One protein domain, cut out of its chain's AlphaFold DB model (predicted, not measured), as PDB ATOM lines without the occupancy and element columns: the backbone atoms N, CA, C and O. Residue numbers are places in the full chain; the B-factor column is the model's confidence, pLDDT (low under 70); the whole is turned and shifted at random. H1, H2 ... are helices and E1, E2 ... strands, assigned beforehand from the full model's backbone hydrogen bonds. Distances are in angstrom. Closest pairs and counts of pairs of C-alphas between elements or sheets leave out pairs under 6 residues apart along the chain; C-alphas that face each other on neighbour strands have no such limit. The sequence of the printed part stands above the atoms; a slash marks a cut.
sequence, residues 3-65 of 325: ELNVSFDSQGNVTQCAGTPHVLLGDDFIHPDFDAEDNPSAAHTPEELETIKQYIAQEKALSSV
ATOM      1  N   GLU A   3     151.103 188.814 230.547       85.00
ATOM      2  CA  GLU A   3     150.305 189.277 231.681       85.00
ATOM      3  C   GLU A   3     149.503 188.106 232.241       85.00
ATOM      4  O   GLU A   3     148.775 187.445 231.499       85.00
ATOM      5  N   LEU A   4     149.609 187.856 233.547       90.19
ATOM      6  CA  LEU A   4     148.838 186.829 234.239       90.19
ATOM      7  C   LEU A   4     148.070 187.456 235.401       90.19
ATOM      8  O   LEU A   4     148.655 187.976 236.347       90.19
ATOM      9  N   ASN A   5     146.748 187.360 235.341       89.44
ATOM     10  CA  ASN A   5     145.836 187.785 236.387       89.44
ATOM     11  C   ASN A   5     145.262 186.550 237.082       89.44
ATOM     12  O   ASN A   5     144.491 185.784 236.494       89.44
ATOM     13  N   VAL A   6     145.626 186.376 238.352       94.19
ATOM     14  CA  VAL A   6     145.138 185.286 239.201       94.19
ATOM     15  C   VAL A   6     144.349 185.872 240.363       94.19
ATOM     16  O   VAL A   6     144.828 186.758 241.067       94.19
ATOM     17  N   SER A   7     143.128 185.385 240.557       95.44
ATOM     18  CA  SER A   7     142.287 185.718 241.709       95.44
ATOM     19  C   SER A   7     142.203 184.533 242.656       95.44
ATOM     20  O   SER A   7     142.123 183.385 242.212       95.44
ATOM     21  N   PHE A   8     142.181 184.820 243.955       96.81
ATOM     22  CA  PHE A   8     142.124 183.821 245.017       96.81
ATOM     23  C   PHE A   8     140.892 184.037 245.897       96.81
ATOM     24  O   PHE A   8     140.438 185.169 246.072       96.81
ATOM     25  N   ASP A   9     140.339 182.960 246.450       94.69
ATOM     26  CA  ASP A   9     139.362 183.058 247.535       94.69
ATOM     27  C   ASP A   9     140.040 183.344 248.890       94.69
ATOM     28  O   ASP A   9     141.263 183.417 249.015       94.69
ATOM     29  N   SER A  10     139.235 183.483 249.945       93.81
ATOM     30  CA  SER A  10     139.726 183.716 251.310       93.81
ATOM     31  C   SER A  10     140.510 182.542 251.913       93.81
ATOM     32  O   SER A  10     141.050 182.680 253.006       93.81
ATOM     33  N   GLN A  11     140.517 181.381 251.258       93.81
ATOM     34  CA  GLN A  11     141.251 180.181 251.667       93.81
ATOM     35  C   GLN A  11     142.557 180.016 250.871       93.81
ATOM     36  O   GLN A  11     143.319 179.095 251.152       93.81
ATOM     37  N   GLY A  12     142.838 180.917 249.922       89.75
ATOM     38  CA  GLY A  12     144.027 180.878 249.074       89.75
ATOM     39  C   GLY A  12     143.887 179.985 247.840       89.75
ATOM     40  O   GLY A  12     144.883 179.755 247.158       89.75
ATOM     41  N   ASN A  13     142.686 179.493 247.518       94.75
ATOM     42  CA  ASN A  13     142.469 178.718 246.296       94.75
ATOM     43  C   ASN A  13     142.280 179.649 245.099       94.75
ATOM     44  O   ASN A  13     141.588 180.663 245.200       94.75
ATOM     45  N   VAL A  14     142.839 179.279 243.944       95.00
ATOM     46  CA  VAL A  14     142.640 180.014 242.688       95.00
ATOM     47  C   VAL A  14     141.181 179.902 242.247       95.00
ATOM     48  O   VAL A  14     140.667 178.805 242.040       95.00
ATOM     49  N   THR A  15     140.521 181.041 242.062       94.62
ATOM     50  CA  THR A  15     139.128 181.128 241.593       94.62
ATOM     51  C   THR A  15     139.022 181.580 240.143       94.62
ATOM     52  O   THR A  15     138.065 181.227 239.454       94.62
ATOM     53  N   GLN A  16     140.012 182.328 239.658       93.38
ATOM     54  CA  GLN A  16     140.122 182.733 238.263       93.38
ATOM     55  C   GLN A  16     141.594 182.848 237.881       93.38
ATOM     56  O   GLN A  16     142.395 183.388 238.640       93.38
ATOM     57  N   CYS A  17     141.934 182.361 236.694       91.44
ATOM     58  CA  CYS A  17     143.254 182.500 236.098       91.44
ATOM     59  C   CYS A  17     143.054 182.874 234.629       91.44
ATOM     60  O   CYS A  17     142.434 182.121 233.876       91.44
ATOM     61  N   ALA A  18     143.494 184.066 234.248       91.12
ATOM     62  CA  ALA A  18     143.410 184.563 232.882       91.12
ATOM     63  C   ALA A  18     144.655 185.389 232.569       91.12
ATOM     64  O   ALA A  18     145.261 185.971 233.464       91.12
ATOM     65  N   GLY A  19     145.031 185.468 231.302       87.94
ATOM     66  CA  GLY A  19     146.224 186.191 230.903       87.94
ATOM     67  C   GLY A  19     146.393 186.233 229.398       87.94
ATOM     68  O   GLY A  19     145.714 185.499 228.677       87.94
ATOM     69  N   THR A  20     147.304 187.086 228.948       88.38
ATOM     70  CA  THR A  20     147.685 187.197 227.540       88.38
ATOM     71  C   THR A  20     149.195 187.003 227.442       88.38
ATOM     72  O   THR A  20     149.945 187.738 228.090       88.38
ATOM     73  N   PRO A  21     149.679 186.008 226.682       87.94
ATOM     74  CA  PRO A  21     151.094 185.942 226.352       87.94
ATOM     75  C   PRO A  21     151.433 187.097 225.407       87.94
ATOM     76  O   PRO A  21     150.690 187.349 224.468       87.94
ATOM     77  N   HIS A  22     152.552 187.771 225.644       87.50
ATOM     78  CA  HIS A  22     153.062 188.839 224.789       87.50
ATOM     79  C   HIS A  22     154.366 188.393 224.125       87.50
ATOM     80  O   HIS A  22     155.383 188.150 224.794       87.50
ATOM     81  N   VAL A  23     154.322 188.304 222.800       88.81
ATOM     82  CA  VAL A  23     155.483 188.194 221.922       88.81
ATOM     83  C   VAL A  23     155.876 189.609 221.523       88.81
ATOM     84  O   VAL A  23     155.089 190.334 220.912       88.81
ATOM     85  N   LEU A  24     157.080 190.006 221.922       87.00
ATOM     86  CA  LEU A  24     157.631 191.311 221.594       87.00
ATOM     87  C   LEU A  24     158.291 191.228 220.222       87.00
ATOM     88  O   LEU A  24     159.093 190.327 219.983       87.00
ATOM     89  N   LEU A  25     157.923 192.143 219.335       87.44
ATOM     90  CA  LEU A  25     158.422 192.218 217.968       87.44
ATOM     91  C   LEU A  25     159.147 193.552 217.789       87.44
ATOM     92  O   LEU A  25     158.617 194.593 218.184       87.44
ATOM     93  N   GLY A  26     160.342 193.505 217.200       81.88
ATOM     94  CA  GLY A  26     161.000 194.695 216.665       81.88
ATOM     95  C   GLY A  26     160.361 195.135 215.345       81.88
ATOM     96  O   GLY A  26     159.284 194.663 214.975       81.88
ATOM     97  N   ASP A  27     161.047 196.016 214.625       79.44
ATOM     98  CA  ASP A  27     160.539 196.594 213.374       79.44
ATOM     99  C   ASP A  27     161.159 195.986 212.101       79.44
ATOM    100  O   ASP A  27     160.716 196.317 210.998       79.44
ATOM    101  N   ASP A  28     162.130 195.076 212.246       77.88
ATOM    102  CA  ASP A  28     162.753 194.347 211.136       77.88
ATOM    103  C   ASP A  28     162.024 193.029 210.856       77.88
ATOM    104  O   ASP A  28     162.107 192.058 211.611       77.88
ATOM    105  N   PHE A  29     161.309 192.996 209.730       82.69
ATOM    106  CA  PHE A  29     160.621 191.813 209.221       82.69
ATOM    107  C   PHE A  29     161.305 191.349 207.935       82.69
ATOM    108  O   PHE A  29     161.453 192.128 206.992       82.69
ATOM    109  N   ILE A  30     161.709 190.079 207.899       74.00
ATOM    110  CA  ILE A  30     162.350 189.448 206.740       74.00
ATOM    111  C   ILE A  30     161.481 188.310 206.210       74.00
ATOM    112  O   ILE A  30     160.816 187.604 206.976       74.00
ATOM    113  N   HIS A  31     161.483 188.109 204.891       69.19
ATOM    114  CA  HIS A  31     160.806 186.956 204.313       69.19
ATOM    115  C   HIS A  31     161.526 185.649 204.702       69.19
ATOM    116  O   HIS A  31     162.730 185.539 204.499       69.19
ATOM    117  N   PRO A  32     160.803 184.613 205.164       59.59
ATOM    118  CA  PRO A  32     161.405 183.372 205.666       59.59
ATOM    119  C   PRO A  32     162.160 182.545 204.610       59.59
ATOM    120  O   PRO A  32     162.957 181.690 204.979       59.59
ATOM    121  N   ASP A  33     161.927 182.798 203.317       60.91
ATOM    122  CA  ASP A  33     162.596 182.112 202.199       60.91
ATOM    123  C   ASP A  33     163.786 182.902 201.621       60.91
ATOM    124  O   ASP A  33     164.394 182.472 200.638       60.91
ATOM    125  N   PHE A  34     164.109 184.070 202.185       58.69
ATOM    126  CA  PHE A  34     165.161 184.933 201.662       58.69
ATOM    127  C   PHE A  34     166.063 185.422 202.789       58.69
ATOM    128  O   PHE A  34     165.659 186.231 203.622       58.69
ATOM    129  N   ASP A  35     167.301 184.944 202.780       54.47
ATOM    130  CA  ASP A  35     168.347 185.494 203.627       54.47
ATOM    131  C   ASP A  35     168.662 186.924 203.162       54.47
ATOM    132  O   ASP A  35     168.955 187.158 201.981       54.47
ATOM    133  N   ALA A  36     168.530 187.901 204.060       53.72
ATOM    134  CA  ALA A  36     168.671 189.317 203.719       53.72
ATOM    135  C   ALA A  36     170.116 189.677 203.325       53.72
ATOM    136  O   ALA A  36     170.321 190.644 202.586       53.72
ATOM    137  N   GLU A  37     171.097 188.884 203.769       54.31
ATOM    138  CA  GLU A  37     172.515 189.058 203.435       54.31
ATOM    139  C   GLU A  37     172.847 188.619 201.997       54.31
ATOM    140  O   GLU A  37     173.625 189.291 201.317       54.31
ATOM    141  N   ASP A  38     172.206 187.556 201.495       54.94
ATOM    142  CA  ASP A  38     172.450 187.012 200.147       54.94
ATOM    143  C   ASP A  38     171.505 187.585 199.078       54.94
ATOM    144  O   ASP A  38     171.816 187.558 197.880       54.94
ATOM    145  N   ASN A  39     170.348 188.130 199.474       57.03
ATOM    146  CA  ASN A  39     169.431 188.785 198.551       57.03
ATOM    147  C   ASN A  39     168.794 190.060 199.142       57.03
ATOM    148  O   ASN A  39     167.739 189.988 199.774       57.03
ATOM    149  N   PRO A  40     169.315 191.260 198.831       55.06
ATOM    150  CA  PRO A  40     168.745 192.522 199.311       55.06
ATOM    151  C   PRO A  40     167.326 192.818 198.778       55.06
ATOM    152  O   PRO A  40     166.710 193.795 199.199       55.06
ATOM    153  N   SER A  41     166.770 191.992 197.875       56.62
ATOM    154  CA  SER A  41     165.354 192.044 197.475       56.62
ATOM    155  C   SER A  41     164.401 191.326 198.447       56.62
ATOM    156  O   SER A  41     163.218 191.212 198.137       56.62
ATOM    157  N   ALA A  42     164.906 190.796 199.568       60.34
ATOM    158  CA  ALA A  42     164.142 190.138 200.632       60.34
ATOM    159  C   ALA A  42     163.365 191.110 201.537       60.34
ATOM    160  O   ALA A  42     162.507 190.682 202.310       60.34
ATOM    161  N   ALA A  43     163.686 192.405 201.464       68.38
ATOM    162  CA  ALA A  43     163.042 193.437 202.260       68.38
ATOM    163  C   ALA A  43     161.594 193.656 201.801       68.38
ATOM    164  O   ALA A  43     161.326 193.836 200.611       68.38
ATOM    165  N   HIS A  44     160.665 193.676 202.757       78.94
ATOM    166  CA  HIS A  44     159.271 194.008 202.490       78.94
ATOM    167  C   HIS A  44     159.137 195.416 201.898       78.94
ATOM    168  O   HIS A  44     159.814 196.366 202.301       78.94
ATOM    169  N   THR A  45     158.209 195.566 200.958       85.19
ATOM    170  CA  THR A  45     157.781 196.880 200.476       85.19
ATOM    171  C   THR A  45     157.135 197.690 201.612       85.19
ATOM    172  O   THR A  45     156.629 197.113 202.581       85.19
ATOM    173  N   PRO A  46     157.094 199.033 201.518       86.00
ATOM    174  CA  PRO A  46     156.426 199.864 202.521       86.00
ATOM    175  C   PRO A  46     154.960 199.470 202.771       86.00
ATOM    176  O   PRO A  46     154.500 199.502 203.911       86.00
ATOM    177  N   GLU A  47     154.230 199.068 201.726       88.50
ATOM    178  CA  GLU A  47     152.844 198.606 201.832       88.50
ATOM    179  C   GLU A  47     152.717 197.265 202.578       88.50
ATOM    180  O   GLU A  47     151.777 197.064 203.355       88.50
ATOM    181  N   GLU A  48     153.661 196.344 202.375       87.25
ATOM    182  CA  GLU A  48     153.715 195.067 203.095       87.25
ATOM    183  C   GLU A  48     154.067 195.272 204.570       87.25
ATOM    184  O   GLU A  48     153.399 194.705 205.434       87.25
ATOM    185  N   LEU A  49     155.037 196.142 204.877       86.00
ATOM    186  CA  LEU A  49     155.378 196.507 206.255       86.00
ATOM    187  C   LEU A  49     154.186 197.124 206.990       86.00
ATOM    188  O   LEU A  49     153.924 196.784 208.142       86.00
ATOM    189  N   GLU A  50     153.430 198.002 206.330       88.44
ATOM    190  CA  GLU A  50     152.213 198.578 206.906       88.44
ATOM    191  C   GLU A  50     151.153 197.497 207.168       88.44
ATOM    192  O   GLU A  50     150.518 197.484 208.223       88.44
ATOM    193  N   THR A  51     151.004 196.536 206.254       90.94
ATOM    194  CA  THR A  51     150.094 195.394 206.433       90.94
ATOM    195  C   THR A  51     150.501 194.533 207.634       90.94
ATOM    196  O   THR A  51     149.650 194.166 208.448       90.94
ATOM    197  N   ILE A  52     151.798 194.252 207.792       88.62
ATOM    198  CA  ILE A  52     152.350 193.508 208.933       88.62
ATOM    199  C   ILE A  52     152.089 194.265 210.242       88.62
ATOM    200  O   ILE A  52     151.573 193.687 211.198       88.62
ATOM    201  N   LYS A  53     152.357 195.576 210.275       87.69
ATOM    202  CA  LYS A  53     152.100 196.427 211.450       87.69
ATOM    203  C   LYS A  53     150.621 196.449 211.833       87.69
ATOM    204  O   LYS A  53     150.292 196.347 213.015       87.69
ATOM    205  N   GLN A  54     149.721 196.522 210.853       90.38
ATOM    206  CA  GLN A  54     148.279 196.462 211.094       90.38
ATOM    207  C   GLN A  54     147.834 195.109 211.651       90.38
ATOM    208  O   GLN A  54     146.983 195.079 212.540       90.38
ATOM    209  N   TYR A  55     148.406 194.009 211.159       90.81
ATOM    210  CA  TYR A  55     148.149 192.676 211.699       90.81
ATOM    211  C   TYR A  55     148.617 192.567 213.157       90.81
ATOM    212  O   TYR A  55     147.837 192.187 214.029       90.81
ATOM    213  N   ILE A  56     149.850 192.997 213.449       89.94
ATOM    214  CA  ILE A  56     150.411 193.014 214.811       89.94
ATOM    215  C   ILE A  56     149.523 193.820 215.763       89.94
ATOM    216  O   ILE A  56     149.239 193.363 216.865       89.94
ATOM    217  N   ALA A  57     149.030 194.985 215.337       87.56
ATOM    218  CA  ALA A  57     148.162 195.829 216.158       87.56
ATOM    219  C   ALA A  57     146.787 195.201 216.473       87.56
ATOM    220  O   ALA A  57     146.126 195.620 217.426       87.56
ATOM    221  N   GLN A  58     146.331 194.230 215.675       92.00
ATOM    222  CA  GLN A  58     145.058 193.527 215.883       92.00
ATOM    223  C   GLN A  58     145.210 192.284 216.770       92.00
ATOM    224  O   GLN A  58     144.260 191.900 217.459       92.00
ATOM    225  N   GLU A  59     146.398 191.685 216.793       92.12
ATOM    226  CA  GLU A  59     146.687 190.489 217.574       92.12
ATOM    227  C   GLU A  59     147.118 190.839 218.997       92.12
ATOM    228  O   GLU A  59     148.233 191.282 219.248       92.12
ATOM    229  N   LYS A  60     146.250 190.566 219.979       87.00
ATOM    230  CA  LYS A  60     146.514 190.872 221.400       87.00
ATOM    231  C   LYS A  60     147.791 190.240 221.954       87.00
ATOM    232  O   LYS A  60     148.326 190.734 222.942       87.00
ATOM    233  N   ALA A  61     148.220 189.127 221.365       89.50
ATOM    234  CA  ALA A  61     149.411 188.410 221.788       89.50
ATOM    235  C   ALA A  61     150.711 188.996 221.216       89.50
ATOM    236  O   ALA A  61     151.791 188.593 221.640       89.50
ATOM    237  N   LEU A  62     150.626 189.919 220.255       90.19
ATOM    238  CA  LEU A  62     151.776 190.545 219.617       90.19
ATOM    239  C   LEU A  62     151.912 191.985 220.108       90.19
ATOM    240  O   LEU A  62     150.933 192.676 220.389       90.19
ATOM    241  N   SER A  63     153.142 192.451 220.274       85.81
ATOM    242  CA  SER A  63     153.406 193.822 220.707       85.81
ATOM    243  C   SER A  63     154.654 194.337 220.009       85.81
ATOM    244  O   SER A  63     155.734 193.785 220.200       85.81
ATOM    245  N   SER A  64     154.498 195.385 219.198       84.62
ATOM    246  CA  SER A  64     155.635 196.122 218.641       84.62
ATOM    247  C   SER A  64     156.279 196.938 219.759       84.62
ATOM    248  O   SER A  64     155.584 197.629 220.510       84.62
ATOM    249  N   VAL A  65     157.593 196.807 219.898       84.25
ATOM    250  CA  VAL A  65     158.389 197.543 220.879       84.25
ATOM    251  C   VAL A  65     159.543 198.230 220.168       84.25
ATOM    252  O   VAL A  65     160.282 197.603 219.416       84.25
TER     253      VAL A  65
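Overview. This is residues 3 to 65 of the 325 residues of the protein "5'-nucleotidase" of Vibrio ishigakensis (UniProt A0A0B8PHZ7). A long two-stranded hairpin, E1 and E2, makes an arm at one end of a drawn-out model, and E2 runs on into the small parallel pair of E3 and E4 at the other part, where the helix H1 lies beside E4 along the long axis. The unnamed stretch of residues 26 to 45 loops out to the far end, opposite the hairpin turn, before it comes back to H1. The printed part has 63 residues with one named helix and four named strands, in the order E1, E2, E3, H1, E4; the class is mixed, helices and strands, and the two sheets have two strands each, E1 and E2 antiparallel, E3 and E4 parallel. The whole is extended, with a radius of gyration of the C-alphas of 18.9 A, and a rod in outline, spanning 61 by 21 by 17 A.

Along the chain. E1 is residues 3 to 8, 16.6 A long from first to last C-alpha, with C-alpha 3 at (150.305, 189.277, 231.681). E2, the longest strand, is residues 14 to 21 and measures 19.3 A. E3 is residues 23 to 25, 6.4 A. H1 is residues 46 to 58, 18.7 A, and begins with C-alpha 46 at (156.426, 199.864, 202.521). E4 is residues 62 to 64, 6.9 A, ending with C-alpha 64 at (155.635, 196.122, 218.641).

Arrangement. E1 and E2 form a hairpin of antiparallel neighbours, with 177 degrees between their directions. N 5 and O 18 are 2.8 A apart and N 18 and O 5 are 3.0 A apart, within hydrogen-bond range. E2 runs on into E3 across a break of 1 residue, at 21 degrees. E3 and E4 are parallel neighbours at 30 degrees, with N 25 and O 63 at 2.9 A and N 63 and O 23 at 2.9 A. E3, H1 and E4 make a strand-helix-strand unit, two parallel neighbour strands with a helix between them in the chain, and its crossover is right-handed. The closest C-alphas of H1 and E4 are those of Ile 56 and Leu 62, 5.6 A apart. In H1 every O i to N i+4 pair is within hydrogen-bond range. E1 is apart from E3, H1 and E4; E2 is apart from H1, and from E4 only just, at 8.2 A.

Size, cuts and confidence. The two C-alphas farthest apart, those of Ser 10 and Asp 38, are separated by 60.8 A. The printed part has no cut. The link from E3 to H1 is long, with 20 residues; the other links are tight. The mean pLDDT of the printed part is 82.4, and residues 31 to 43 are under 70.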